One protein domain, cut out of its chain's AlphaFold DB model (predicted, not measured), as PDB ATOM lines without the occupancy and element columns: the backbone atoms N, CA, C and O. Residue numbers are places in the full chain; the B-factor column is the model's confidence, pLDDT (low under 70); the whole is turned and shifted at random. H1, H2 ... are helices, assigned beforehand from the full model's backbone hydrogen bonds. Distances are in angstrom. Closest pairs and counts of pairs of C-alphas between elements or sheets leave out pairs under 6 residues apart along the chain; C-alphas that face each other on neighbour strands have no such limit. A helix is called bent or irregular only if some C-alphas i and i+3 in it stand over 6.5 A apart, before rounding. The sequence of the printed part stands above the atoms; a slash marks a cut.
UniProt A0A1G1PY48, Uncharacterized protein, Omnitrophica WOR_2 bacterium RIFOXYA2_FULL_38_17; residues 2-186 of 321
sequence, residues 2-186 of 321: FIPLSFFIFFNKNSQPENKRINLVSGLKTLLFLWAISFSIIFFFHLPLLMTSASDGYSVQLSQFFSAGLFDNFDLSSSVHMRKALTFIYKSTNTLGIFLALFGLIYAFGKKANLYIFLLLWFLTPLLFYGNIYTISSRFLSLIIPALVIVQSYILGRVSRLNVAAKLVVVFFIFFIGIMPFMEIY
ATOM      1  N   PHE A   2      29.884  41.224  -7.785       60.03
ATOM      2  CA  PHE A   2      30.492  41.807  -6.577       60.03
ATOM      3  C   PHE A   2      30.909  40.804  -5.493       60.03
ATOM      4  O   PHE A   2      32.003  40.941  -4.957       60.03
ATOM      5  N   ILE A   3      30.110  39.762  -5.226       62.41
ATOM      6  CA  ILE A   3      30.472  38.698  -4.268       62.41
ATOM      7  C   ILE A   3      31.816  38.037  -4.656       62.41
ATOM      8  O   ILE A   3      32.756  38.126  -3.863       62.41
ATOM      9  N   PRO A   4      31.995  37.497  -5.883       59.47
ATOM     10  CA  PRO A   4      33.296  36.998  -6.332       59.47
ATOM     11  C   PRO A   4      34.416  38.045  -6.250       59.47
ATOM     12  O   PRO A   4      35.497  37.749  -5.748       59.47
ATOM     13  N   LEU A   5      34.180  39.278  -6.716       64.50
ATOM     14  CA  LEU A   5      35.218  40.318  -6.767       64.50
ATOM     15  C   LEU A   5      35.711  40.701  -5.363       64.50
ATOM     16  O   LEU A   5      36.911  40.861  -5.146       64.50
ATOM     17  N   SER A   6      34.789  40.792  -4.403       66.31
ATOM     18  CA  SER A   6      35.098  41.075  -3.002       66.31
ATOM     19  C   SER A   6      35.935  39.962  -2.364       66.31
ATOM     20  O   SER A   6      36.907  40.256  -1.668       66.31
ATOM     21  N   PHE A   7      35.648  38.697  -2.694       68.31
ATOM     22  CA  PHE A   7      36.460  37.551  -2.292       68.31
ATOM     23  C   PHE A   7      37.864  37.616  -2.916       68.31
ATOM     24  O   PHE A   7      38.868  37.517  -2.213       68.31
ATOM     25  N   PHE A   8      37.971  37.855  -4.226       67.25
ATOM     26  CA  PHE A   8      39.269  37.925  -4.904       67.25
ATOM     27  C   PHE A   8      40.154  39.052  -4.368       67.25
ATOM     28  O   PHE A   8      41.334  38.829  -4.120       67.25
ATOM     29  N   ILE A   9      39.605  40.245  -4.137       67.81
ATOM     30  CA  ILE A   9      40.364  41.375  -3.586       67.81
ATOM     31  C   ILE A   9      40.819  41.079  -2.150       67.81
ATOM     32  O   ILE A   9      41.956  41.396  -1.798       67.81
ATOM     33  N   PHE A  10      39.977  40.423  -1.345       67.94
ATOM     34  CA  PHE A  10      40.323  40.036   0.022       67.94
ATOM     35  C   PHE A  10      41.462  39.005   0.065       67.94
ATOM     36  O   PHE A  10      42.414  39.182   0.821       67.94
ATOM     37  N   PHE A  11      41.409  37.958  -0.764       67.38
ATOM     38  CA  PHE A  11      42.379  36.855  -0.714       67.38
ATOM     39  C   PHE A  11      43.618  37.061  -1.598       67.38
ATOM     40  O   PHE A  11      44.694  36.569  -1.263       67.38
ATOM     41  N   ASN A  12      43.525  37.808  -2.702       66.19
ATOM     42  CA  ASN A  12      44.662  38.033  -3.601       66.19
ATOM     43  C   ASN A  12      45.627  39.115  -3.090       66.19
ATOM     44  O   ASN A  12      46.813  39.062  -3.392       66.19
ATOM     45  N   LYS A  13      45.169  40.057  -2.256       59.62
ATOM     46  CA  LYS A  13      46.069  40.994  -1.557       59.62
ATOM     47  C   LYS A  13      46.975  40.283  -0.534       59.62
ATOM     48  O   LYS A  13      47.997  40.831  -0.140       59.62
ATOM     49  N   ASN A  14      46.624  39.048  -0.166       53.44
ATOM     50  CA  ASN A  14      47.301  38.226   0.839       53.44
ATOM     51  C   ASN A  14      48.220  37.144   0.239       53.44
ATOM     52  O   ASN A  14      48.780  36.352   0.987       53.44
ATOM     53  N   SER A  15      48.366  37.069  -1.090       52.28
ATOM     54  CA  SER A  15      49.211  36.066  -1.763       52.28
ATOM     55  C   SER A  15      50.660  36.523  -1.987       52.28
ATOM     56  O   SER A  15      51.442  35.787  -2.589       52.28
ATOM     57  N   GLN A  16      51.041  37.718  -1.512       57.34
ATOM     58  CA  GLN A  16      52.437  38.155  -1.546       57.34
ATOM     59  C   GLN A  16      53.250  37.493  -0.415       57.34
ATOM     60  O   GLN A  16      52.793  37.480   0.726       57.34
ATOM     61  N   PRO A  17      54.451  36.959  -0.713       53.19
ATOM     62  CA  PRO A  17      55.221  36.109   0.200       53.19
ATOM     63  C   PRO A  17      55.897  36.848   1.370       53.19
ATOM     64  O   PRO A  17      56.510  36.210   2.222       53.19
ATOM     65  N   GLU A  18      55.779  38.172   1.469       55.69
ATOM     66  CA  GLU A  18      56.360  38.929   2.577       55.69
ATOM     67  C   GLU A  18      55.371  39.065   3.738       55.69
ATOM     68  O   GLU A  18      54.591  40.011   3.774       55.69
ATOM     69  N   ASN A  19      55.409  38.094   4.658       45.72
ATOM     70  CA  ASN A  19      55.214  38.151   6.123       45.72
ATOM     71  C   ASN A  19      54.356  39.269   6.775       45.72
ATOM     72  O   ASN A  19      54.537  39.601   7.949       45.72
ATOM     73  N   LYS A  20      53.381  39.852   6.082       57.38
ATOM     74  CA  LYS A  20      52.429  40.797   6.657       57.38
ATOM     75  C   LYS A  20      51.251  39.996   7.170       57.38
ATOM     76  O   LYS A  20      50.442  39.491   6.396       57.38
ATOM     77  N   ARG A  21      51.171  39.887   8.503       57.59
ATOM     78  CA  ARG A  21      49.979  39.411   9.215       57.59
ATOM     79  C   ARG A  21      48.735  39.979   8.540       57.59
ATOM     80  O   ARG A  21      48.650  41.183   8.296       57.59
ATOM     81  N   ILE A  22      47.797  39.087   8.247       56.78
ATOM     82  CA  ILE A  22      46.520  39.377   7.603       56.78
ATOM     83  C   ILE A  22      45.859  40.540   8.349       56.78
ATOM     84  O   ILE A  22      45.384  40.377   9.473       56.78
ATOM     85  N   ASN A  23      45.818  41.728   7.738       72.31
ATOM     86  CA  ASN A  23      45.050  42.839   8.289       72.31
ATOM     87  C   ASN A  23      43.582  42.637   7.896       72.31
ATOM     88  O   ASN A  23      43.077  43.251   6.951       72.31
ATOM     89  N   LEU A  24      42.921  41.729   8.622       73.50
ATOM     90  CA  LEU A  24      41.517  41.354   8.439       73.50
ATOM     91  C   LEU A  24      40.613  42.596   8.398       73.50
ATOM     92  O   LEU A  24      39.687  42.670   7.595       73.50
ATOM     93  N   VAL A  25      40.951  43.612   9.200       79.00
ATOM     94  CA  VAL A  25      40.246  44.897   9.268       79.00
ATOM     95  C   VAL A  25      40.349  45.662   7.946       79.00
ATOM     96  O   VAL A  25      39.343  46.166   7.452       79.00
ATOM     97  N   SER A  26      41.531  45.741   7.327       74.19
ATOM     98  CA  SER A  26      41.697  46.392   6.016       74.19
ATOM     99  C   SER A  26      40.949  45.651   4.901       74.19
ATOM    100  O   SER A  26      40.349  46.295   4.033       74.19
ATOM    101  N   GLY A  27      40.949  44.317   4.939       75.56
ATOM    102  CA  GLY A  27      40.188  43.494   4.001       75.56
ATOM    103  C   GLY A  27      38.678  43.704   4.143       75.56
ATOM    104  O   GLY A  27      38.005  43.971   3.147       75.56
ATOM    105  N   LEU A  28      38.161  43.686   5.376       78.56
ATOM    106  CA  LEU A  28      36.749  43.939   5.672       78.56
ATOM    107  C   LEU A  28      36.325  45.351   5.245       78.56
ATOM    108  O   LEU A  28      35.285  45.508   4.617       78.56
ATOM    109  N   LYS A  29      37.153  46.374   5.507       81.44
ATOM    110  CA  LYS A  29      36.902  47.755   5.050       81.44
ATOM    111  C   LYS A  29      36.784  47.842   3.529       81.44
ATOM    112  O   LYS A  29      35.869  48.483   3.025       81.44
ATOM    113  N   THR A  30      37.686  47.180   2.804       77.69
ATOM    114  CA  THR A  30      37.652  47.153   1.333       77.69
ATOM    115  C   THR A  30      36.390  46.452   0.831       77.69
ATOM    116  O   THR A  30      35.743  46.933  -0.095       77.69
ATOM    117  N   LEU A  31      36.007  45.345   1.470       77.88
ATOM    118  CA  LEU A  31      34.787  44.614   1.151       77.88
ATOM    119  C   LEU A  31      33.545  45.483   1.387       77.88
ATOM    120  O   LEU A  31      32.767  45.676   0.458       77.88
ATOM    121  N   LEU A  32      33.394  46.065   2.579       83.75
ATOM    122  CA  LEU A  32      32.277  46.955   2.914       83.75
ATOM    123  C   LEU A  32      32.185  48.145   1.954       83.75
ATOM    124  O   LEU A  32      31.092  48.485   1.517       83.75
ATOM    125  N   PHE A  33      33.320  48.734   1.572       84.19
ATOM    126  CA  PHE A  33      33.362  49.821   0.597       84.19
ATOM    127  C   PHE A  33      32.840  49.394  -0.783       84.19
ATOM    128  O   PHE A  33      32.007  50.081  -1.370       84.19
ATOM    129  N   LEU A  34      33.265  48.231  -1.289       80.25
ATOM    130  CA  LEU A  34      32.765  47.697  -2.560       80.25
ATOM    131  C   LEU A  34      31.267  47.380  -2.500       80.25
ATOM    132  O   LEU A  34      30.539  47.667  -3.451       80.25
ATOM    133  N   TRP A  35      30.791  46.824  -1.385       83.38
ATOM    134  CA  TRP A  35      29.365  46.583  -1.164       83.38
ATOM    135  C   TRP A  35      28.564  47.883  -1.097       83.38
ATOM    136  O   TRP A  35      27.511  47.965  -1.723       83.38
ATOM    137  N   ALA A  36      29.082  48.916  -0.430       87.88
ATOM    138  CA  ALA A  36      28.457  50.233  -0.385       87.88
ATOM    139  C   ALA A  36      28.359  50.863  -1.782       87.88
ATOM    140  O   ALA A  36      27.301  51.379  -2.139       87.88
ATOM    141  N   ILE A  37      29.410  50.761  -2.608       87.00
ATOM    142  CA  ILE A  37      29.367  51.201  -4.013       87.00
ATOM    143  C   ILE A  37      28.304  50.422  -4.789       87.00
ATOM    144  O   ILE A  37      27.492  51.021  -5.487       87.00
ATOM    145  N   SER A  38      28.282  49.095  -4.653       82.38
ATOM    146  CA  SER A  38      27.315  48.229  -5.344       82.38
ATOM    147  C   SER A  38      25.884  48.611  -4.999       82.38
ATOM    148  O   SER A  38      25.056  48.807  -5.884       82.38
ATOM    149  N   PHE A  39      25.615  48.739  -3.699       88.06
ATOM    150  CA  PHE A  39      24.323  49.143  -3.177       88.06
ATOM    151  C   PHE A  39      23.946  50.533  -3.682       88.06
ATOM    152  O   PHE A  39      22.830  50.710  -4.146       88.06
ATOM    153  N   SER A  40      24.882  51.484  -3.677       90.56
ATOM    154  CA  SER A  40      24.645  52.838  -4.183       90.56
ATOM    155  C   SER A  40      24.282  52.826  -5.666       90.56
ATOM    156  O   SER A  40      23.310  53.460  -6.052       90.56
ATOM    157  N   ILE A  41      25.002  52.065  -6.497       90.94
ATOM    158  CA  ILE A  41      24.698  51.937  -7.931       90.94
ATOM    159  C   ILE A  41      23.299  51.349  -8.133       90.94
ATOM    160  O   ILE A  41      22.517  51.901  -8.901       90.94
ATOM    161  N   ILE A  42      22.972  50.257  -7.435       88.81
ATOM    162  CA  ILE A  42      21.647  49.619  -7.511       88.81
ATOM    163  C   ILE A  42      20.566  50.603  -7.049       88.81
ATOM    164  O   ILE A  42      19.565  50.790  -7.735       88.81
ATOM    165  N   PHE A  43      20.783  51.274  -5.920       90.88
ATOM    166  CA  PHE A  43      19.861  52.254  -5.365       90.88
ATOM    167  C   PHE A  43      19.609  53.399  -6.346       90.88
ATOM    168  O   PHE A  43      18.460  53.646  -6.692       90.88
ATOM    169  N   PHE A  44      20.655  54.049  -6.860       93.56
ATOM    170  CA  PHE A  44      20.512  55.148  -7.817       93.56
ATOM    171  C   PHE A  44      19.912  54.702  -9.152       93.56
ATOM    172  O   PHE A  44      19.196  55.480  -9.775       93.56
ATOM    173  N   PHE A  45      20.150  53.461  -9.578       90.62
ATOM    174  CA  PHE A  45      19.510  52.900 -10.765       90.62
ATOM    175  C   PHE A  45      17.995  52.726 -10.578       90.62
ATOM    176  O   PHE A  45      17.222  53.025 -11.486       90.62
ATOM    177  N   HIS A  46      17.558  52.275  -9.399       88.38
ATOM    178  CA  HIS A  46      16.140  52.072  -9.092       88.38
ATOM    179  C   HIS A  46      15.433  53.321  -8.547       88.38
ATOM    180  O   HIS A  46      14.204  53.370  -8.547       88.38
ATOM    181  N   LEU A  47      16.174  54.348  -8.124       91.56
ATOM    182  CA  LEU A  47      15.624  55.570  -7.543       91.56
ATOM    183  C   LEU A  47      14.611  56.276  -8.466       91.56
ATOM    184  O   LEU A  47      13.525  56.590  -7.984       91.56
ATOM    185  N   PRO A  48      14.853  56.453  -9.784       91.25
ATOM    186  CA  PRO A  48      13.848  57.039 -10.673       91.25
ATOM    187  C   PRO A  48      12.536  56.243 -10.719       91.25
ATOM    188  O   PRO A  48      11.458  56.828 -10.786       91.25
ATOM    189  N   LEU A  49      12.597  54.910 -10.634       85.12
ATOM    190  CA  LEU A  49      11.401  54.057 -10.626       85.12
ATOM    191  C   LEU A  49      10.596  54.217  -9.331       85.12
ATOM    192  O   LEU A  49       9.371  54.145  -9.361       85.12
ATOM    193  N   LEU A  50      11.274  54.485  -8.213       85.75
ATOM    194  CA  LEU A  50      10.637  54.780  -6.929       85.75
ATOM    195  C   LEU A  50      10.039  56.193  -6.869       85.75
ATOM    196  O   LEU A  50       9.102  56.418  -6.113       85.75
ATOM    197  N   MET A  51      10.571  57.137  -7.649       89.12
ATOM    198  CA  MET A  51      10.142  58.543  -7.652       89.12
ATOM    199  C   MET A  51       9.069  58.873  -8.702       89.12
ATOM    200  O   MET A  51       8.549  59.986  -8.715       89.12
ATOM    201  N   THR A  52       8.756  57.949  -9.609       88.06
ATOM    202  CA  THR A  52       7.745  58.152 -10.659       88.06
ATOM    203  C   THR A  52       6.389  57.600 -10.232       88.06
ATOM    204  O   THR A  52       6.298  56.784  -9.323       88.06
ATOM    205  N   SER A  53       5.319  57.970 -10.941       73.75
ATOM    206  CA  SER A  53       3.970  57.408 -10.750       73.75
ATOM    207  C   SER A  53       3.882  55.889 -10.977       73.75
ATOM    208  O   SER A  53       2.839  55.286 -10.747       73.75
ATOM    209  N   ALA A  54       4.965  55.255 -11.438       73.81
ATOM    210  CA  ALA A  54       5.107  53.806 -11.519       73.81
ATOM    211  C   ALA A  54       5.508  53.155 -10.177       73.81
ATOM    212  O   ALA A  54       5.618  51.927 -10.117       73.81
ATOM    213  N   SER A  55       5.707  53.944  -9.111       81.50
ATOM    214  CA  SER A  55       6.140  53.488  -7.784       81.50
ATOM    215  C   SER A  55       5.264  52.376  -7.219       81.50
ATOM    216  O   SER A  55       5.788  51.419  -6.650       81.50
ATOM    217  N   ASP A  56       3.947  52.462  -7.407       75.06
ATOM    218  CA  ASP A  56       2.995  51.491  -6.865       75.06
ATOM    219  C   ASP A  56       3.146  50.137  -7.562       75.06
ATOM    220  O   ASP A  56       3.298  49.102  -6.911       75.06
ATOM    221  N   GLY A  57       3.205  50.143  -8.897       73.62
ATOM    222  CA  GLY A  57       3.435  48.936  -9.688       73.62
ATOM    223  C   GLY A  57       4.795  48.304  -9.393       73.62
ATOM    224  O   GLY A  57       4.895  47.084  -9.248       73.62
ATOM    225  N   TYR A  58       5.835  49.126  -9.248       78.38
ATOM    226  CA  TYR A  58       7.178  48.667  -8.910       78.38
ATOM    227  C   TYR A  58       7.259  48.082  -7.489       78.38
ATOM    228  O   TYR A  58       7.837  47.013  -7.292       78.38
ATOM    229  N   SER A  59       6.629  48.724  -6.504       79.25
ATOM    230  CA  SER A  59       6.592  48.249  -5.113       79.25
ATOM    231  C   SER A  59       5.841  46.926  -4.988       79.25
ATOM    232  O   SER A  59       6.289  46.030  -4.273       79.25
ATOM    233  N   VAL A  60       4.742  46.764  -5.734       77.75
ATOM    234  CA  VAL A  60       4.023  45.487  -5.822       77.75
ATOM    235  C   VAL A  60       4.909  44.403  -6.427       77.75
ATOM    236  O   VAL A  60       4.965  43.314  -5.870       77.75
ATOM    237  N   GLN A  61       5.638  44.680  -7.513       79.19
ATOM    238  CA  GLN A  61       6.566  43.705  -8.106       79.19
ATOM    239  C   GLN A  61       7.678  43.307  -7.133       79.19
ATOM    240  O   GLN A  61       8.012  42.128  -7.026       79.19
ATOM    241  N   LEU A  62       8.238  44.273  -6.402       81.25
ATOM    242  CA  LEU A  62       9.276  44.016  -5.411       81.25
ATOM    243  C   LEU A  62       8.734  43.168  -4.251       81.25
ATOM    244  O   LEU A  62       9.358  42.186  -3.859       81.25
ATOM    245  N   SER A  63       7.550  43.510  -3.742       80.50
ATOM    246  CA  SER A  63       6.860  42.734  -2.711       80.50
ATOM    247  C   SER A  63       6.564  41.314  -3.189       80.50
ATOM    248  O   SER A  63       6.880  40.377  -2.467       80.50
ATOM    249  N   GLN A  64       6.059  41.150  -4.416       73.44
ATOM    250  CA  GLN A  64       5.812  39.846  -5.036       73.44
ATOM    251  C   GLN A  64       7.090  39.024  -5.191       73.44
ATOM    252  O   GLN A  64       7.084  37.820  -4.961       73.44
ATOM    253  N   PHE A  65       8.199  39.664  -5.566       76.12
ATOM    254  CA  PHE A  65       9.495  39.005  -5.670       76.12
ATOM    255  C   PHE A  65       9.966  38.464  -4.314       76.12
ATOM    256  O   PHE A  65      10.404  37.319  -4.235       76.12
ATOM    257  N   PHE A  66       9.840  39.255  -3.245       76.88
ATOM    258  CA  PHE A  66      10.199  38.802  -1.899       76.88
ATOM    259  C   PHE A  66       9.200  37.788  -1.328       76.88
ATOM    260  O   PHE A  66       9.625  36.853  -0.654       76.88
ATOM    261  N   SER A  67       7.901  37.928  -1.612       73.44
ATOM    262  CA  SER A  67       6.858  37.010  -1.140       73.44
ATOM    263  C   SER A  67       6.855  35.675  -1.879       73.44
ATOM    264  O   SER A  67       6.432  34.676  -1.316       73.44
ATOM    265  N   ALA A  68       7.339  35.638  -3.125       65.94
ATOM    266  CA  ALA A  68       7.592  34.394  -3.852       65.94
ATOM    267  C   ALA A  68       8.754  33.577  -3.247       65.94
ATOM    268  O   ALA A  68       9.022  32.469  -3.714       65.94
ATOM    269  N   GLY A  69       9.431  34.124  -2.231       63.81
ATOM    270  CA  GLY A  69      10.506  33.478  -1.503       63.81
ATOM    271  C   GLY A  69      11.823  33.528  -2.267       63.81
ATOM    272  O   GLY A  69      11.959  32.978  -3.358       63.81
ATOM    273  N   LEU A  70      12.849  34.133  -1.663       65.94
ATOM    274  CA  LEU A  70      14.220  34.035  -2.187       65.94
ATOM    275  C   LEU A  70      14.772  32.604  -2.084       65.94
ATOM    276  O   LEU A  70      15.641  32.226  -2.869       65.94
ATOM    277  N   PHE A  71      14.272  31.832  -1.114       67.75
ATOM    278  CA  PHE A  71      14.771  30.500  -0.771       67.75
ATOM    279  C   PHE A  71      13.675  29.431  -0.669       67.75
ATOM    280  O   PHE A  71      14.001  28.249  -0.644       67.75
ATOM    281  N   ASP A  72      12.395  29.812  -0.666       64.88
ATOM    282  CA  ASP A  72      11.286  28.870  -0.444       64.88
ATOM    283  C   ASP A  72      11.105  27.878  -1.608       64.88
ATOM    284  O   ASP A  72      10.539  26.807  -1.428       64.88
ATOM    285  N   ASN A  73      11.656  28.199  -2.787       63.66
ATOM    286  CA  ASN A  73      11.648  27.364  -3.995       63.66
ATOM    287  C   ASN A  73      13.049  26.821  -4.367       63.66
ATOM    288  O   ASN A  73      13.316  26.478  -5.523       63.66
ATOM    289  N   PHE A  74      13.991  26.803  -3.417       71.06
ATOM    290  CA  PHE A  74      15.399  26.489  -3.677       71.06
ATOM    291  C   PHE A  74      15.690  24.978  -3.625       71.06
ATOM    292  O   PHE A  74      16.434  24.498  -2.773       71.06
ATOM    293  N   ASP A  75      15.167  24.230  -4.596       71.81
ATOM    294  CA  ASP A  75      15.372  22.773  -4.730       71.81
ATOM    295  C   ASP A  75      16.777  22.373  -5.242       71.81
ATOM    296  O   ASP A  75      17.013  21.237  -5.658       71.81
ATOM    297  N   LEU A  76      17.734  23.305  -5.247       76.62
ATOM    298  CA  LEU A  76      19.124  23.134  -5.678       76.62
ATOM    299  C   LEU A  76      19.265  22.358  -7.003       76.62
ATOM    300  O   LEU A  76      19.089  22.919  -8.084       76.62
ATOM    301  N   SER A  77      19.660  21.084  -6.941       72.81
ATOM    302  CA  SER A  77      19.955  20.242  -8.105       72.81
ATOM    303  C   SER A  77      18.734  19.501  -8.656       72.81
ATOM    304  O   SER A  77      18.759  19.093  -9.820       72.81
ATOM    305  N   SER A  78      17.664  19.337  -7.870       74.06
ATOM    306  CA  SER A  78      16.432  18.666  -8.307       74.06
ATOM    307  C   SER A  78      15.458  19.595  -9.025       74.06
ATOM    308  O   SER A  78      14.554  19.109  -9.704       74.06
ATOM    309  N   SER A  79      15.675  20.911  -8.959       80.62
ATOM    310  CA  SER A  79      14.827  21.885  -9.640       80.62
ATOM    311  C   SER A  79      14.804  21.664 -11.160       80.62
ATOM    312  O   SER A  79      15.841  21.608 -11.834       80.62
ATOM    313  N   VAL A  80      13.604  21.614 -11.747       84.19
ATOM    314  CA  VAL A  80      13.414  21.623 -13.213       84.19
ATOM    315  C   VAL A  80      14.054  22.875 -13.833       84.19
ATOM    316  O   VAL A  80      14.565  22.830 -14.957       84.19
ATOM    317  N   HIS A  81      14.088  23.983 -13.091       86.88
ATOM    318  CA  HIS A  81      14.709  25.235 -13.514       86.88
ATOM    319  C   HIS A  81      16.235  25.122 -13.589       86.88
ATOM    320  O   HIS A  81      16.831  25.651 -14.530       86.88
ATOM    321  N   MET A  82      16.860  24.333 -12.710       90.88
ATOM    322  CA  MET A  82      18.305  24.099 -12.737       90.88
ATOM    323  C   MET A  82      18.697  23.335 -14.002       90.88
ATOM    324  O   MET A  82      19.656  23.691 -14.685       90.88
ATOM    325  N   ARG A  83      17.899  22.334 -14.397       90.38
ATOM    326  CA  ARG A  83      18.101  21.615 -15.669       90.38
ATOM    327  C   ARG A  83      17.982  22.544 -16.876       90.38
ATOM    328  O   ARG A  83      18.800  22.463 -17.796       90.38
ATOM    329  N   LYS A  84      17.005  23.461 -16.867       89.19
ATOM    330  CA  LYS A  84      16.888  24.512 -17.895       89.19
ATOM    331  C   LYS A  84      18.126  25.416 -17.903       89.19
ATOM    332  O   LYS A  84      18.658  25.688 -18.976       89.19
ATOM    333  N   ALA A  85      18.629  25.811 -16.733       92.06
ATOM    334  CA  ALA A  85      19.829  26.635 -16.606       92.06
ATOM    335  C   ALA A  85      21.066  25.963 -17.210       92.06
ATOM    336  O   ALA A  85      21.765  26.553 -18.035       92.06
ATOM    337  N   LEU A  86      21.297  24.699 -16.857       92.56
ATOM    338  CA  LEU A  86      22.391  23.895 -17.398       92.56
ATOM    339  C   LEU A  86      22.258  23.706 -18.911       92.56
ATOM    340  O   LEU A  86      23.256  23.784 -19.621       92.56
ATOM    341  N   THR A  87      21.034  23.540 -19.419       90.75
ATOM    342  CA  THR A  87      20.773  23.472 -20.865       90.75
ATOM    343  C   THR A  87      21.155  24.778 -21.563       90.75
ATOM    344  O   THR A  87      21.764  24.744 -22.630       90.75
ATOM    345  N   PHE A  88      20.847  25.936 -20.973       89.19
ATOM    346  CA  PHE A  88      21.257  27.227 -21.531       89.19
ATOM    347  C   PHE A  88      22.774  27.407 -21.531       89.19
ATOM    348  O   PHE A  88      23.320  27.877 -22.529       89.19
ATOM    349  N   ILE A  89      23.459  27.006 -20.456       91.69
ATOM    350  CA  ILE A  89      24.928  27.028 -20.403       91.69
ATOM    351  C   ILE A  89      25.497  26.115 -21.490       91.69
ATOM    352  O   ILE A  89      26.329  26.558 -22.274       91.69
ATOM    353  N   TYR A  90      24.984  24.887 -21.601       91.00
ATOM    354  CA  TYR A  90      25.388  23.925 -22.622       91.00
ATOM    355  C   TYR A  90      25.244  24.478 -24.041       91.00
ATOM    356  O   TYR A  90      26.210  24.436 -24.796       91.00
ATOM    357  N   LYS A  91      24.092  25.061 -24.387       87.12
ATOM    358  CA  LYS A  91      23.881  25.690 -25.702       87.12
ATOM    359  C   LYS A  91      24.809  26.887 -25.939       87.12
ATOM    360  O   LYS A  91      25.303  27.093 -27.038       87.12
ATOM    361  N   SER A  92      25.103  27.657 -24.889       87.56
ATOM    362  CA  SER A  92      25.949  28.853 -24.998       87.56
ATOM    363  C   SER A  92      27.438  28.535 -25.153       87.56
ATOM    364  O   SER A  92      28.158  29.304 -25.783       87.56
ATOM    365  N   THR A  93      27.925  27.441 -24.559       88.06
ATOM    366  CA  THR A  93      29.362  27.107 -24.556       88.06
ATOM    367  C   THR A  93      29.732  25.863 -25.341       88.06
ATOM    368  O   THR A  93      30.922  25.656 -25.546       88.06
ATOM    369  N   ASN A  94      28.754  25.048 -25.745       89.88
ATOM    370  CA  ASN A  94      28.889  23.699 -26.301       89.88
ATOM    371  C   ASN A  94      29.669  22.705 -25.405       89.88
ATOM    372  O   ASN A  94      30.254  23.057 -24.377       89.88
ATOM    373  N   THR A  95      29.666  21.426 -25.793       92.19
ATOM    374  CA  THR A  95      30.343  20.331 -25.073       92.19
ATOM    375  C   THR A  95      31.838  20.582 -24.891       92.19
ATOM    376  O   THR A  95      32.404  20.336 -23.826       92.19
ATOM    377  N   LEU A  96      32.492  21.098 -25.928       93.31
ATOM    378  CA  LEU A  96      33.931  21.314 -25.948       93.31
ATOM    379  C   LEU A  96      34.342  22.483 -25.050       93.31
ATOM    380  O   LEU A  96      35.316  22.370 -24.302       93.31
ATOM    381  N   GLY A  97      33.573  23.574 -25.064       94.31
ATOM    382  CA  GLY A  97      33.773  24.692 -24.147       94.31
ATOM    383  C   GLY A  97      33.579  24.286 -22.685       94.31
ATOM    384  O   GLY A  97      34.338  24.743 -21.825       94.31
ATOM    385  N   ILE A  98      32.632  23.385 -22.391       94.94
ATOM    386  CA  ILE A  98      32.462  22.821 -21.040       94.94
ATOM    387  C   ILE A  98      33.696  22.017 -20.632       94.94
ATOM    388  O   ILE A  98      34.240  22.263 -19.555       94.94
ATOM    389  N   PHE A  99      34.184  21.103 -21.478       95.56
ATOM    390  CA  PHE A  99      35.383  20.324 -21.157       95.56
ATOM    391  C   PHE A  99      36.600  21.218 -20.912       95.56
ATOM    392  O   PHE A  99      37.290  21.051 -19.907       95.56
ATOM    393  N   LEU A 100      36.844  22.211 -21.771       95.62
ATOM    394  CA  LEU A 100      37.950  23.157 -21.589       95.62
ATOM    395  C   LEU A 100      37.804  23.992 -20.312       95.62
ATOM    396  O   LEU A 100      38.803  24.244 -19.637       95.62
ATOM    397  N   ALA A 101      36.582  24.388 -19.950       96.06
ATOM    398  CA  ALA A 101      36.325  25.069 -18.687       96.06
ATOM    399  C   ALA A 101      36.602  24.153 -17.481       96.06
ATOM    400  O   ALA A 101      37.265  24.572 -16.537       96.06
ATOM    401  N   LEU A 102      36.172  22.888 -17.514       95.56
ATOM    402  CA  LEU A 102      36.456  21.925 -16.445       95.56
ATOM    403  C   LEU A 102      37.962  21.675 -16.298       95.56
ATOM    404  O   LEU A 102      38.498  21.783 -15.194       95.56
ATOM    405  N   PHE A 103      38.672  21.419 -17.400       95.50
ATOM    406  CA  PHE A 103      40.123  21.218 -17.372       95.50
ATOM    407  C   PHE A 103      40.872  22.455 -16.891       95.50
ATOM    408  O   PHE A 103      41.800  22.342 -16.088       95.50
ATOM    409  N   GLY A 104      40.472  23.645 -17.338       95.06
ATOM    410  CA  GLY A 104      41.087  24.874 -16.862       95.06
ATOM    411  C   GLY A 104      40.822  25.121 -15.371       95.06
ATOM    412  O   GLY A 104      41.720  25.620 -14.694       95.06
ATOM    413  N   LEU A 105      39.650  24.741 -14.837       94.62
ATOM    414  CA  LEU A 105      39.332  24.854 -13.408       94.62
ATOM    415  C   LEU A 105      40.207  23.896 -12.594       94.62
ATOM    416  O   LEU A 105      40.864  24.333 -11.649       94.62
ATOM    417  N   ILE A 106      40.283  22.624 -12.998       94.94
ATOM    418  CA  ILE A 106      41.141  21.607 -12.364       94.94
ATOM    419  C   ILE A 106      42.607  22.061 -12.371       94.94
ATOM    420  O   ILE A 106      43.311  21.968 -11.365       94.94
ATOM    421  N   TYR A 107      43.073  22.620 -13.488       93.62
ATOM    422  CA  TYR A 107      44.436  23.126 -13.593       93.62
ATOM    423  C   TYR A 107      44.672  24.376 -12.727       93.62
ATOM    424  O   TYR A 107      45.721  24.508 -12.088       93.62
ATOM    425  N   ALA A 108      43.705  25.298 -12.669       92.88
ATOM    426  CA  ALA A 108      43.769  26.477 -11.809       92.88
ATOM    427  C   ALA A 108      43.802  26.097 -10.324       92.88
ATOM    428  O   ALA A 108      44.552  26.720  -9.575       92.88
ATOM    429  N   PHE A 109      43.075  25.057  -9.909       93.81
ATOM    430  CA  PHE A 109      43.088  24.558  -8.533       93.81
ATOM    431  C   PHE A 109      44.507  24.193  -8.070       93.81
ATOM    432  O   PHE A 109      44.950  24.656  -7.022       93.81
ATOM    433  N   GLY A 110      45.269  23.468  -8.897       90.44
ATOM    434  CA  GLY A 110      46.629  23.034  -8.554       90.44
ATOM    435  C   GLY A 110      47.719  24.113  -8.642       90.44
ATOM    436  O   GLY A 110      48.833  23.886  -8.175       90.44
ATOM    437  N   LYS A 111      47.455  25.270  -9.271       90.75
ATOM    438  CA  LYS A 111      48.480  26.313  -9.516       90.75
ATOM    439  C   LYS A 111      48.153  27.681  -8.928       90.75
ATOM    440  O   LYS A 111      49.067  28.431  -8.601       90.75
ATOM    441  N   LYS A 112      46.872  28.040  -8.854       88.44
ATOM    442  CA  LYS A 112      46.366  29.353  -8.435       88.44
ATOM    443  C   LYS A 112      45.035  29.188  -7.695       88.44
ATOM    444  O   LYS A 112      43.993  29.609  -8.198       88.44
ATOM    445  N   ALA A 113      45.076  28.619  -6.488       85.25
ATOM    446  CA  ALA A 113      43.888  28.335  -5.675       85.25
ATOM    447  C   ALA A 113      42.944  29.548  -5.526       85.25
ATOM    448  O   ALA A 113      41.739  29.414  -5.705       85.25
ATOM    449  N   ASN A 114      43.483  30.754  -5.318       82.81
ATOM    450  CA  ASN A 114      42.673  31.976  -5.215       82.81
ATOM    451  C   ASN A 114      41.894  32.293  -6.502       82.81
ATOM    452  O   ASN A 114      40.730  32.686  -6.445       82.81
ATOM    453  N   LEU A 115      42.528  32.117  -7.665       83.75
ATOM    454  CA  LEU A 115      41.880  32.321  -8.962       83.75
ATOM    455  C   LEU A 115      40.806  31.256  -9.201       83.75
ATOM    456  O   LEU A 115      39.723  31.583  -9.676       83.75
ATOM    457  N   TYR A 116      41.098  30.004  -8.843       90.56
ATOM    458  CA  TYR A 116      40.131  28.913  -8.905       90.56
ATOM    459  C   TYR A 116      38.885  29.220  -8.070       90.56
ATOM    460  O   TYR A 116      37.784  29.196  -8.613       90.56
ATOM    461  N   ILE A 117      39.047  29.576  -6.790       87.81
ATOM    462  CA  ILE A 117      37.911  29.866  -5.904       87.81
ATOM    463  C   ILE A 117      37.106  31.051  -6.445       87.81
ATOM    464  O   ILE A 117      35.881  30.994  -6.486       87.81
ATOM    465  N   PHE A 118      37.777  32.104  -6.918       87.75
ATOM    466  CA  PHE A 118      37.106  33.253  -7.521       87.75
ATOM    467  C   PHE A 118      36.241  32.872  -8.727       87.75
ATOM    468  O   PHE A 118      35.066  33.238  -8.778       87.75
ATOM    469  N   LEU A 119      36.803  32.133  -9.687       90.38
ATOM    470  CA  LEU A 119      36.090  31.732 -10.902       90.38
ATOM    471  C   LEU A 119      34.979  30.726 -10.594       90.38
ATOM    472  O   LEU A 119      33.903  30.815 -11.181       90.38
ATOM    473  N   LEU A 120      35.204  29.830  -9.631       93.25
ATOM    474  CA  LEU A 120      34.196  28.890  -9.160       93.25
ATOM    475  C   LEU A 120      33.021  29.616  -8.499       93.25
ATOM    476  O   LEU A 120      31.878  29.327  -8.831       93.25
ATOM    477  N   LEU A 121      33.272  30.586  -7.616       90.12
ATOM    478  CA  LEU A 121      32.212  31.396  -7.005       90.12
ATOM    479  C   LEU A 121      31.487  32.253  -8.047       90.12
ATOM    480  O   LEU A 121      30.268  32.386  -7.994       90.12
ATOM    481  N   TRP A 122      32.207  32.804  -9.030       92.88
ATOM    482  CA  TRP A 122      31.582  33.533 -10.135       92.88
ATOM    483  C   TRP A 122      30.658  32.621 -10.944       92.88
ATOM    484  O   TRP A 122      29.548  33.025 -11.269       92.88
ATOM    485  N   PHE A 123      31.053  31.382 -11.211       94.19
ATOM    486  CA  PHE A 123      30.192  30.418 -11.884       94.19
ATOM    487  C   PHE A 123      29.000  29.981 -11.011       94.19
ATOM    488  O   PHE A 123      27.849  30.058 -11.442       94.19
ATOM    489  N   LEU A 124      29.264  29.544  -9.776       93.06
ATOM    490  CA  LEU A 124      28.270  28.916  -8.908       93.06
ATOM    491  C   LEU A 124      27.230  29.902  -8.380       93.06
ATOM    492  O   LEU A 124      26.066  29.534  -8.307       93.06
ATOM    493  N   THR A 125      27.590  31.139  -8.022       90.38
ATOM    494  CA  THR A 125      26.621  32.061  -7.402       90.38
ATOM    495  C   THR A 125      25.435  32.385  -8.324       90.38
ATOM    496  O   THR A 125      24.300  32.174  -7.899       90.38
ATOM    497  N   PRO A 126      25.625  32.844  -9.579       91.06
ATOM    498  CA  PRO A 126      24.511  33.082 -10.491       91.06
ATOM    499  C   PRO A 126      23.818  31.784 -10.907       91.06
ATOM    500  O   PRO A 126      22.606  31.797 -11.087       91.06
ATOM    501  N   LEU A 127      24.549  30.670 -11.044       92.75
ATOM    502  CA  LEU A 127      23.942  29.385 -11.391       92.75
ATOM    503  C   LEU A 127      22.990  28.904 -10.298       92.75
ATOM    504  O   LEU A 127      21.858  28.556 -10.596       92.75
ATOM    505  N   LEU A 128      23.433  28.897  -9.043       90.06
ATOM    506  CA  LEU A 128      22.608  28.473  -7.919       90.06
ATOM    507  C   LEU A 128      21.438  29.432  -7.728       90.06
ATOM    508  O   LEU A 128      20.316  28.973  -7.573       90.06
ATOM    509  N   PHE A 129      21.664  30.743  -7.808       87.75
ATOM    510  CA  PHE A 129      20.588  31.717  -7.652       87.75
ATOM    511  C   PHE A 129      19.564  31.634  -8.795       87.75
ATOM    512  O   PHE A 129      18.411  31.281  -8.570       87.75
ATOM    513  N   TYR A 130      19.975  31.894 -10.039       88.38
ATOM    514  CA  TYR A 130      19.053  31.929 -11.178       88.38
ATOM    515  C   TYR A 130      18.583  30.540 -11.616       88.38
ATOM    516  O   TYR A 130      17.506  30.417 -12.184       88.38
ATOM    517  N   GLY A 131      19.358  29.490 -11.354       89.12
ATOM    518  CA  GLY A 131      18.964  28.109 -11.628       89.12
ATOM    519  C   GLY A 131      17.816  27.618 -10.753       89.12
ATOM    520  O   GLY A 131      17.187  26.633 -11.112       89.12
ATOM    521  N   ASN A 132      17.509  28.301  -9.650       86.44
ATOM    522  CA  ASN A 132      16.422  27.918  -8.749       86.44
ATOM    523  C   ASN A 132      15.193  28.829  -8.829       86.44
ATOM    524  O   ASN A 132      14.180  28.524  -8.211       86.44
ATOM    525  N   ILE A 133      15.226  29.911  -9.614       81.50
ATOM    526  CA  ILE A 133      14.047  30.770  -9.779       81.50
ATOM    527  C   ILE A 133      13.144  30.273 -10.911       81.50
ATOM    528  O   ILE A 133      13.604  29.898 -11.995       81.50
ATOM    529  N   TYR A 134      11.829  30.351 -10.695       76.12
ATOM    530  CA  TYR A 134      10.846  29.947 -11.700       76.12
ATOM    531  C   TYR A 134      10.883  30.828 -12.961       76.12
ATOM    532  O   TYR A 134      10.620  30.353 -14.067       76.12
ATOM    533  N   THR A 135      11.291  32.093 -12.807       75.50
ATOM    534  CA  THR A 135      11.396  33.109 -13.869       75.50
ATOM    535  C   THR A 135      12.709  33.062 -14.650       75.50
ATOM    536  O   THR A 135      13.054  34.028 -15.337       75.50
ATOM    537  N   ILE A 136      13.474  31.970 -14.554       84.31
ATOM    538  CA  ILE A 136      14.778  31.871 -15.208       84.31
ATOM    539  C   ILE A 136      14.688  32.170 -16.711       84.31
ATOM    540  O   ILE A 136      13.908  31.582 -17.459       84.31
ATOM    541  N   SER A 137      15.552  33.076 -17.159       83.06
ATOM    542  CA  SER A 137      15.746  33.427 -18.560       83.06
ATOM    543  C   SER A 137      17.229  33.327 -18.905       83.06
ATOM    544  O   SER A 137      18.091  33.591 -18.062       83.06
ATOM    545  N   SER A 138      17.543  32.976 -20.152       84.44
ATOM    546  CA  SER A 138      18.923  32.817 -20.629       84.44
ATOM    547  C   SER A 138      19.788  34.054 -20.400       84.44
ATOM    548  O   SER A 138      20.965  33.928 -20.060       84.44
ATOM    549  N   ARG A 139      19.195  35.252 -20.488       85.19
ATOM    550  CA  ARG A 139      19.891  36.522 -20.240       85.19
ATOM    551  C   ARG A 139      20.512  36.605 -18.846       85.19
ATOM    552  O   ARG A 139      21.557  37.228 -18.699       85.19
ATOM    553  N   PHE A 140      19.929  35.957 -17.835       88.06
ATOM    554  CA  PHE A 140      20.470  35.973 -16.472       88.06
ATOM    555  C   PHE A 140      21.752  35.141 -16.348       88.06
ATOM    556  O   PHE A 140      22.658  35.489 -15.592       88.06
ATOM    557  N   LEU A 141      21.872  34.077 -17.145       90.25
ATOM    558  CA  LEU A 141      23.029  33.181 -17.142       90.25
ATOM    559  C   LEU A 141      24.200  33.713 -17.975       90.25
ATOM    560  O   LEU A 141      25.307  33.193 -17.865       90.25
ATOM    561  N   SER A 142      24.005  34.798 -18.732       89.81
ATOM    562  CA  SER A 142      25.101  35.516 -19.400       89.81
ATOM    563  C   SER A 142      26.202  35.949 -18.418       89.81
ATOM    564  O   SER A 142      27.375  35.990 -18.780       89.81
ATOM    565  N   LEU A 143      25.849  36.163 -17.144       90.62
ATOM    566  CA  LEU A 143      26.774  36.495 -16.057       90.62
ATOM    567  C   LEU A 143      27.810  35.400 -15.763       90.62
ATOM    568  O   LEU A 143      28.847  35.698 -15.166       90.62
ATOM    569  N   ILE A 144      27.530  34.156 -16.154       93.62
ATOM    570  CA  ILE A 144      28.391  32.986 -15.938       93.62
ATOM    571  C   ILE A 144      29.462  32.881 -17.032       93.62
ATOM    572  O   ILE A 144      30.582  32.439 -16.770       93.62
ATOM    573  N   ILE A 145      29.139  33.318 -18.254       91.44
ATOM    574  CA  ILE A 145      29.980  33.139 -19.444       91.44
ATOM    575  C   ILE A 145      31.399  33.709 -19.268       91.44
ATOM    576  O   ILE A 145      32.344  32.989 -19.593       91.44
ATOM    577  N   PRO A 146      31.615  34.912 -18.690       93.06
ATOM    578  CA  PRO A 146      32.966  35.427 -18.468       93.06
ATOM    579  C   PRO A 146      33.851  34.494 -17.635       93.06
ATOM    580  O   PRO A 146      35.014  34.293 -17.978       93.06
ATOM    581  N   ALA A 147      33.310  33.879 -16.576       94.00
ATOM    582  CA  ALA A 147      34.071  32.953 -15.742       94.00
ATOM    583  C   ALA A 147      34.529  31.731 -16.551       94.00
ATOM    584  O   ALA A 147      35.698  31.352 -16.489       94.00
ATOM    585  N   LEU A 148      33.637  31.165 -17.369       94.12
ATOM    586  CA  LEU A 148      33.950  30.031 -18.243       94.12
ATOM    587  C   LEU A 148      35.012  30.399 -19.288       94.12
ATOM    588  O   LEU A 148      35.999  29.681 -19.433       94.12
ATOM    589  N   VAL A 149      34.862  31.546 -19.956       93.44
ATOM    590  CA  VAL A 149      35.806  32.018 -20.984       93.44
ATOM    591  C   VAL A 149      37.191  32.295 -20.399       93.44
ATOM    592  O   VAL A 149      38.193  31.945 -21.024       93.44
ATOM    593  N   ILE A 150      37.287  32.867 -19.191       94.25
ATOM    594  CA  ILE A 150      38.577  33.091 -18.516       94.25
ATOM    595  C   ILE A 150      39.292  31.758 -18.282       94.25
ATOM    596  O   ILE A 150      40.485  31.632 -18.571       94.25
ATOM    597  N   VAL A 151      38.571  30.754 -17.783       94.69
ATOM    598  CA  VAL A 151      39.148  29.437 -17.510       94.69
ATOM    599  C   VAL A 151      39.583  28.727 -18.799       94.69
ATOM    600  O   VAL A 151      40.694  28.194 -18.863       94.69
ATOM    601  N   GLN A 152      38.748  28.762 -19.839       94.69
ATOM    602  CA  GLN A 152      39.080  28.222 -21.163       94.69
ATOM    603  C   GLN A 152      40.328  28.907 -21.740       94.69
ATOM    604  O   GLN A 152      41.269  28.249 -22.186       94.69
ATOM    605  N   SER A 153      40.384  30.236 -21.664       94.25
ATOM    606  CA  SER A 153      41.524  31.028 -22.139       94.25
ATOM    607  C   SER A 153      42.805  30.693 -21.378       94.25
ATOM    608  O   SER A 153      43.886  30.657 -21.967       94.25
ATOM    609  N   TYR A 154      42.700  30.407 -20.078       93.50
ATOM    610  CA  TYR A 154      43.848  30.037 -19.260       93.50
ATOM    611  C   TYR A 154      44.506  28.742 -19.748       93.50
ATOM    612  O   TYR A 154      45.727  28.715 -19.922       93.50
ATOM    613  N   ILE A 155      43.726  27.691 -20.026       94.81
ATOM    614  CA  ILE A 155      44.280  26.418 -20.511       94.81
ATOM    615  C   ILE A 155      44.773  26.524 -21.962       94.81
ATOM    616  O   ILE A 155      45.897  26.111 -22.259       94.81
ATOM    617  N   LEU A 156      44.013  27.173 -22.850       95.00
ATOM    618  CA  LEU A 156      44.407  27.392 -24.249       95.00
ATOM    619  C   LEU A 156      45.688  28.240 -24.358       95.00
ATOM    620  O   LEU A 156      46.589  27.948 -25.150       95.00
ATOM    621  N   GLY A 157      45.834  29.247 -23.496       94.88
ATOM    622  CA  GLY A 157      47.036  30.072 -23.392       94.88
ATOM    623  C   GLY A 157      48.287  29.298 -22.961       94.88
ATOM    624  O   GLY A 157      49.403  29.732 -23.246       94.88
ATOM    625  N   ARG A 158      48.135  28.143 -22.301       93.31
ATOM    626  CA  ARG A 158      49.248  27.235 -21.986       93.31
ATOM    627  C   ARG A 158      49.559  26.307 -23.151       93.31
ATOM    628  O   ARG A 158      50.724  26.199 -23.522       93.31
ATOM    629  N   VAL A 159      48.535  25.700 -23.751       95.31
ATOM    630  CA  VAL A 159      48.683  24.802 -24.911       95.31
ATOM    631  C   VAL A 159      49.359  25.523 -26.081       95.31
ATOM    632  O   VAL A 159      50.301  25.000 -26.670       95.31
ATOM    633  N   SER A 160      48.979  26.775 -26.347       95.81
ATOM    634  CA  SER A 160      49.568  27.599 -27.416       95.81
ATOM    635  C   SER A 160      51.072  27.879 -27.262       95.81
ATOM    636  O   SER A 160      51.721  28.300 -28.219       95.81
ATOM    637  N   ARG A 161      51.659  27.654 -26.080       95.88
ATOM    638  CA  ARG A 161      53.098  27.858 -25.836       95.88
ATOM    639  C   ARG A 161      53.940  26.603 -26.056       95.88
ATOM    640  O   ARG A 161      55.155  26.701 -25.953       95.88
ATOM    641  N   LEU A 162      53.326  25.450 -26.336       95.69
ATOM    642  CA  LEU A 162      54.048  24.184 -26.481       95.69
ATOM    643  C   LEU A 162      54.812  24.111 -27.809       95.69
ATOM    644  O   LEU A 162      56.026  23.953 -27.813       95.69
ATOM    645  N   ASN A 163      54.109  24.226 -28.937       96.38
ATOM    646  CA  ASN A 163      54.685  24.187 -30.284       96.38
ATOM    647  C   ASN A 163      53.711  24.795 -31.317       96.38
ATOM    648  O   ASN A 163      52.599  25.203 -30.977       96.38
ATOM    649  N   VAL A 164      54.129  24.880 -32.587       96.19
ATOM    650  CA  VAL A 164      53.320  25.470 -33.674       96.19
ATOM    651  C   VAL A 164      52.025  24.688 -33.920       96.19
ATOM    652  O   VAL A 164      50.969  25.300 -34.060       96.19
ATOM    653  N   ALA A 165      52.071  23.354 -33.901       96.75
ATOM    654  CA  ALA A 165      50.876  22.526 -34.074       96.75
ATOM    655  C   ALA A 165      49.838  22.791 -32.968       96.75
ATOM    656  O   ALA A 165      48.657  22.978 -33.249       96.75
ATOM    657  N   ALA A 166      50.280  22.920 -31.715       96.12
ATOM    658  CA  ALA A 166      49.422  23.251 -30.583       96.12
ATOM    659  C   ALA A 166      48.781  24.645 -30.716       96.12
ATOM    660  O   ALA A 166      47.631  24.830 -30.319       96.12
ATOM    661  N   LYS A 167      49.477  25.622 -31.317       95.50
ATOM    662  CA  LYS A 167      48.881  26.932 -31.644       95.50
ATOM    663  C   LYS A 167      47.742  26.798 -32.650       95.50
ATOM    664  O   LYS A 167      46.688  27.385 -32.427       95.50
ATOM    665  N   LEU A 168      47.934  26.018 -33.715       95.94
ATOM    666  CA  LEU A 168      46.889  25.776 -34.716       95.94
ATOM    667  C   LEU A 168      45.668  25.092 -34.091       95.94
ATOM    668  O   LEU A 168      44.539  25.510 -34.333       95.94
ATOM    669  N   VAL A 169      45.896  24.111 -33.217       94.81
ATOM    670  CA  VAL A 169      44.835  23.448 -32.445       94.81
ATOM    671  C   VAL A 169      44.077  24.448 -31.561       94.81
ATOM    672  O   VAL A 169      42.851  24.423 -31.519       94.81
ATOM    673  N   VAL A 170      44.771  25.372 -30.889       94.62
ATOM    674  CA  VAL A 170      44.123  26.432 -30.093       94.62
ATOM    675  C   VAL A 170      43.282  27.364 -30.966       94.62
ATOM    676  O   VAL A 170      42.155  27.679 -30.589       94.62
ATOM    677  N   VAL A 171      43.789  27.785 -32.129       94.50
ATOM    678  CA  VAL A 171      43.028  28.613 -33.081       94.50
ATOM    679  C   VAL A 171      41.765  27.883 -33.539       94.50
ATOM    680  O   VAL A 171      40.686  28.472 -33.528       94.50
ATOM    681  N   PHE A 172      41.878  26.592 -33.861       93.94
ATOM    682  CA  PHE A 172      40.732  25.751 -34.200       93.94
ATOM    683  C   PHE A 172      39.704  25.694 -33.060       93.94
ATOM    684  O   PHE A 172      38.515  25.897 -33.302       93.94
ATOM    685  N   PHE A 173      40.141  25.497 -31.812       93.31
ATOM    686  CA  PHE A 173      39.241  25.501 -30.656       93.31
ATOM    687  C   PHE A 173      38.531  26.843 -30.464       93.31
ATOM    688  O   PHE A 173      37.327  26.854 -30.226       93.31
ATOM    689  N   ILE A 174      39.242  27.967 -30.598       92.38
ATOM    690  CA  ILE A 174      38.640  29.306 -30.499       92.38
ATOM    691  C   ILE A 174      37.567  29.487 -31.576       92.38
ATOM    692  O   ILE A 174      36.459  29.923 -31.267       92.38
ATOM    693  N   PHE A 175      37.872  29.111 -32.821       91.44
ATOM    694  CA  PHE A 175      36.927  29.188 -33.934       91.44
ATOM    695  C   PHE A 175      35.687  28.325 -33.675       91.44
ATOM    696  O   PHE A 175      34.561  28.804 -33.798       91.44
ATOM    697  N   PHE A 176      35.882  27.081 -33.235       91.00
ATOM    698  CA  PHE A 176      34.791  26.149 -32.962       91.00
ATOM    699  C   PHE A 176      33.896  26.617 -31.806       91.00
ATOM    700  O   PHE A 176      32.673  26.600 -31.924       91.00
ATOM    701  N   ILE A 177      34.486  27.090 -30.703       90.06
ATOM    702  CA  ILE A 177      33.737  27.613 -29.549       90.06
ATOM    703  C   ILE A 177      32.973  28.888 -29.916       90.06
ATOM    704  O   ILE A 177      31.849  29.058 -29.457       90.06
ATOM    705  N   GLY A 178      33.551  29.760 -30.746       86.38
ATOM    706  CA  GLY A 178      32.906  31.005 -31.165       86.38
ATOM    707  C   GLY A 178      31.769  30.810 -32.172       86.38
ATOM    708  O   GLY A 178      30.749  31.488 -32.081       86.38
ATOM    709  N   ILE A 179      31.920  29.887 -33.125       88.69
ATOM    710  CA  ILE A 179      30.981  29.748 -34.251       88.69
ATOM    711  C   ILE A 179      29.839  28.786 -33.966       88.69
ATOM    712  O   ILE A 179      28.727  29.028 -34.430       88.69
ATOM    713  N   MET A 180      30.061  27.724 -33.192       86.62
ATOM    714  CA  MET A 180      29.000  26.751 -32.912       86.62
ATOM    715  C   MET A 180      27.751  27.390 -32.275       86.62
ATOM    716  O   MET A 180      26.658  27.144 -32.781       86.62
ATOM    717  N   PRO A 181      27.862  28.279 -31.262       84.25
ATOM    718  CA  PRO A 181      26.694  28.988 -30.738       84.25
ATOM    719  C   PRO A 181      26.011  29.875 -31.789       84.25
ATOM    720  O   PRO A 181      24.789  30.007 -31.796       84.25
ATOM    721  N   PHE A 182      26.780  30.460 -32.716       85.06
ATOM    722  CA  PHE A 182      26.221  31.252 -33.810       85.06
ATOM    723  C   PHE A 182      25.417  30.383 -34.783       85.06
ATOM    724  O   PHE A 182      24.342  30.791 -35.212       85.06
ATOM    725  N   MET A 183      25.882  29.168 -35.087       87.25
ATOM    726  CA  MET A 183      25.138  28.222 -35.924       87.25
ATOM    727  C   MET A 183      23.788  27.824 -35.316       87.25
ATOM    728  O   MET A 183      22.841  27.605 -36.067       87.25
ATOM    729  N   GLU A 184      23.676  27.756 -33.985       83.44
ATOM    730  CA  GLU A 184      22.407  27.448 -33.310       83.44
ATOM    731  C   GLU A 184      21.386  28.591 -33.370       83.44
ATOM    732  O   GLU A 184      20.188  28.312 -33.336       83.44
ATOM    733  N   ILE A 185      21.848  29.846 -33.435       83.94
ATOM    734  CA  ILE A 185      21.013  31.064 -33.407       83.94
ATOM    735  C   ILE A 185      20.749  31.609 -34.824       83.94
ATOM    736  O   ILE A 185      19.767  32.318 -35.071       83.94
ATOM    737  N   TYR A 186      21.622  31.299 -35.781       88.19
ATOM    738  CA  TYR A 186      21.536  31.805 -37.147       88.19
ATOM    739  C   TYR A 186      20.213  31.464 -37.857       88.19
ATOM    740  O   TYR A 186      19.664  32.363 -38.494       88.19
TER     741      TYR A 186
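This is residues 2 to 186 of the 321 residues of an uncharacterized protein of Omnitrophica WOR_2 bacterium RIFOXYA2_FULL_38_17 (UniProt A0A1G1PY48). Five helices lie side by side in a loose, bowed row, H2, H1, H5, H6, H7, each running opposite to the one beside it, and the bent helix H4 packs as an L on H5 and H6. At one end of the model the far part of H2, then H3 and the link after it make an open loop, with residues 39 to 45 and 60 to 67 standing free. The 185 printed residues have seven named helices, H1 to H7 in chain order, and no named strand, all helix in class. The whole is loose, with a radius of gyration of the C-alphas of 20.3 A and spans of 63 by 53 by 32 A.

H1, residues 2 to 12, begins at C-alpha 2 (30.492, 41.807, -6.577). H2, residues 24 to 51, is 39.2 A long and irregular, with C-alphas 45 and 48 7.0 A apart and a kink of 37 degrees near residue 45. H3 is residues 55 to 67. H4, residues 80 to 111, was assigned as one helix by its hydrogen bonds but is bent: C-alphas 92 and 95 are 9.6 A apart, giving arms H4a, residues 80 to 92, and H4b, residues 95 to 111. H5, residues 113 to 131, is 25.6 A long. H6, residues 138 to 159, 31.1 A long, and H7, residues 164 to 186, 32.6 A long, are only just irregular: C-alphas 143 and 146 are 6.7 A apart, C-alphas 178 and 181 6.55 A. H7 ends at C-alpha 186 (21.536, 31.805, -37.147).

H1 and H2 form a hairpin at 17 degrees, closest at the C-alphas of Phe 10 and Gly 27, 5.3 A; H2 touches with residues 27 to 38 alone. H2 and H3 touch only at the corner, C-alphas of Leu 49 and Ser 55 closest at 6.0 A. H1 touches H5 at a shallow tilt of 13 degrees, C-alphas of Pro 4 and Trp 122 closest at 5.4 A. H4a and H4b are about perpendicular, 86 degrees. H4b touches H6 at a steep tilt of 63 degrees, C-alphas of Ala 101 and Gln 152 closest at 4.9 A. H5 and H6 form a hairpin at 25 degrees, C-alphas of Phe 123 and Ile 144 closest at 5.1 A. H6 and H7 form another at 14 degrees, C-alphas of Val 159 and Ala 166 closest at 5.9 A. Every O i to N i+4 pair is within hydrogen-bond range in H1, H3, H4a and H4b; the counts are 22 of 24 in H2, 14 of 15 in H5, 13 of 18 in H6 and 17 of 19 in H7.

The two C-alphas farthest apart, of Ser 53 and Asn 163, are 63.7 A apart. The printed part has no cut; the links H1 to H2 and H3 to H4 are long. pLDDT is under 70 in residues 2 to 22 and 68 to 73.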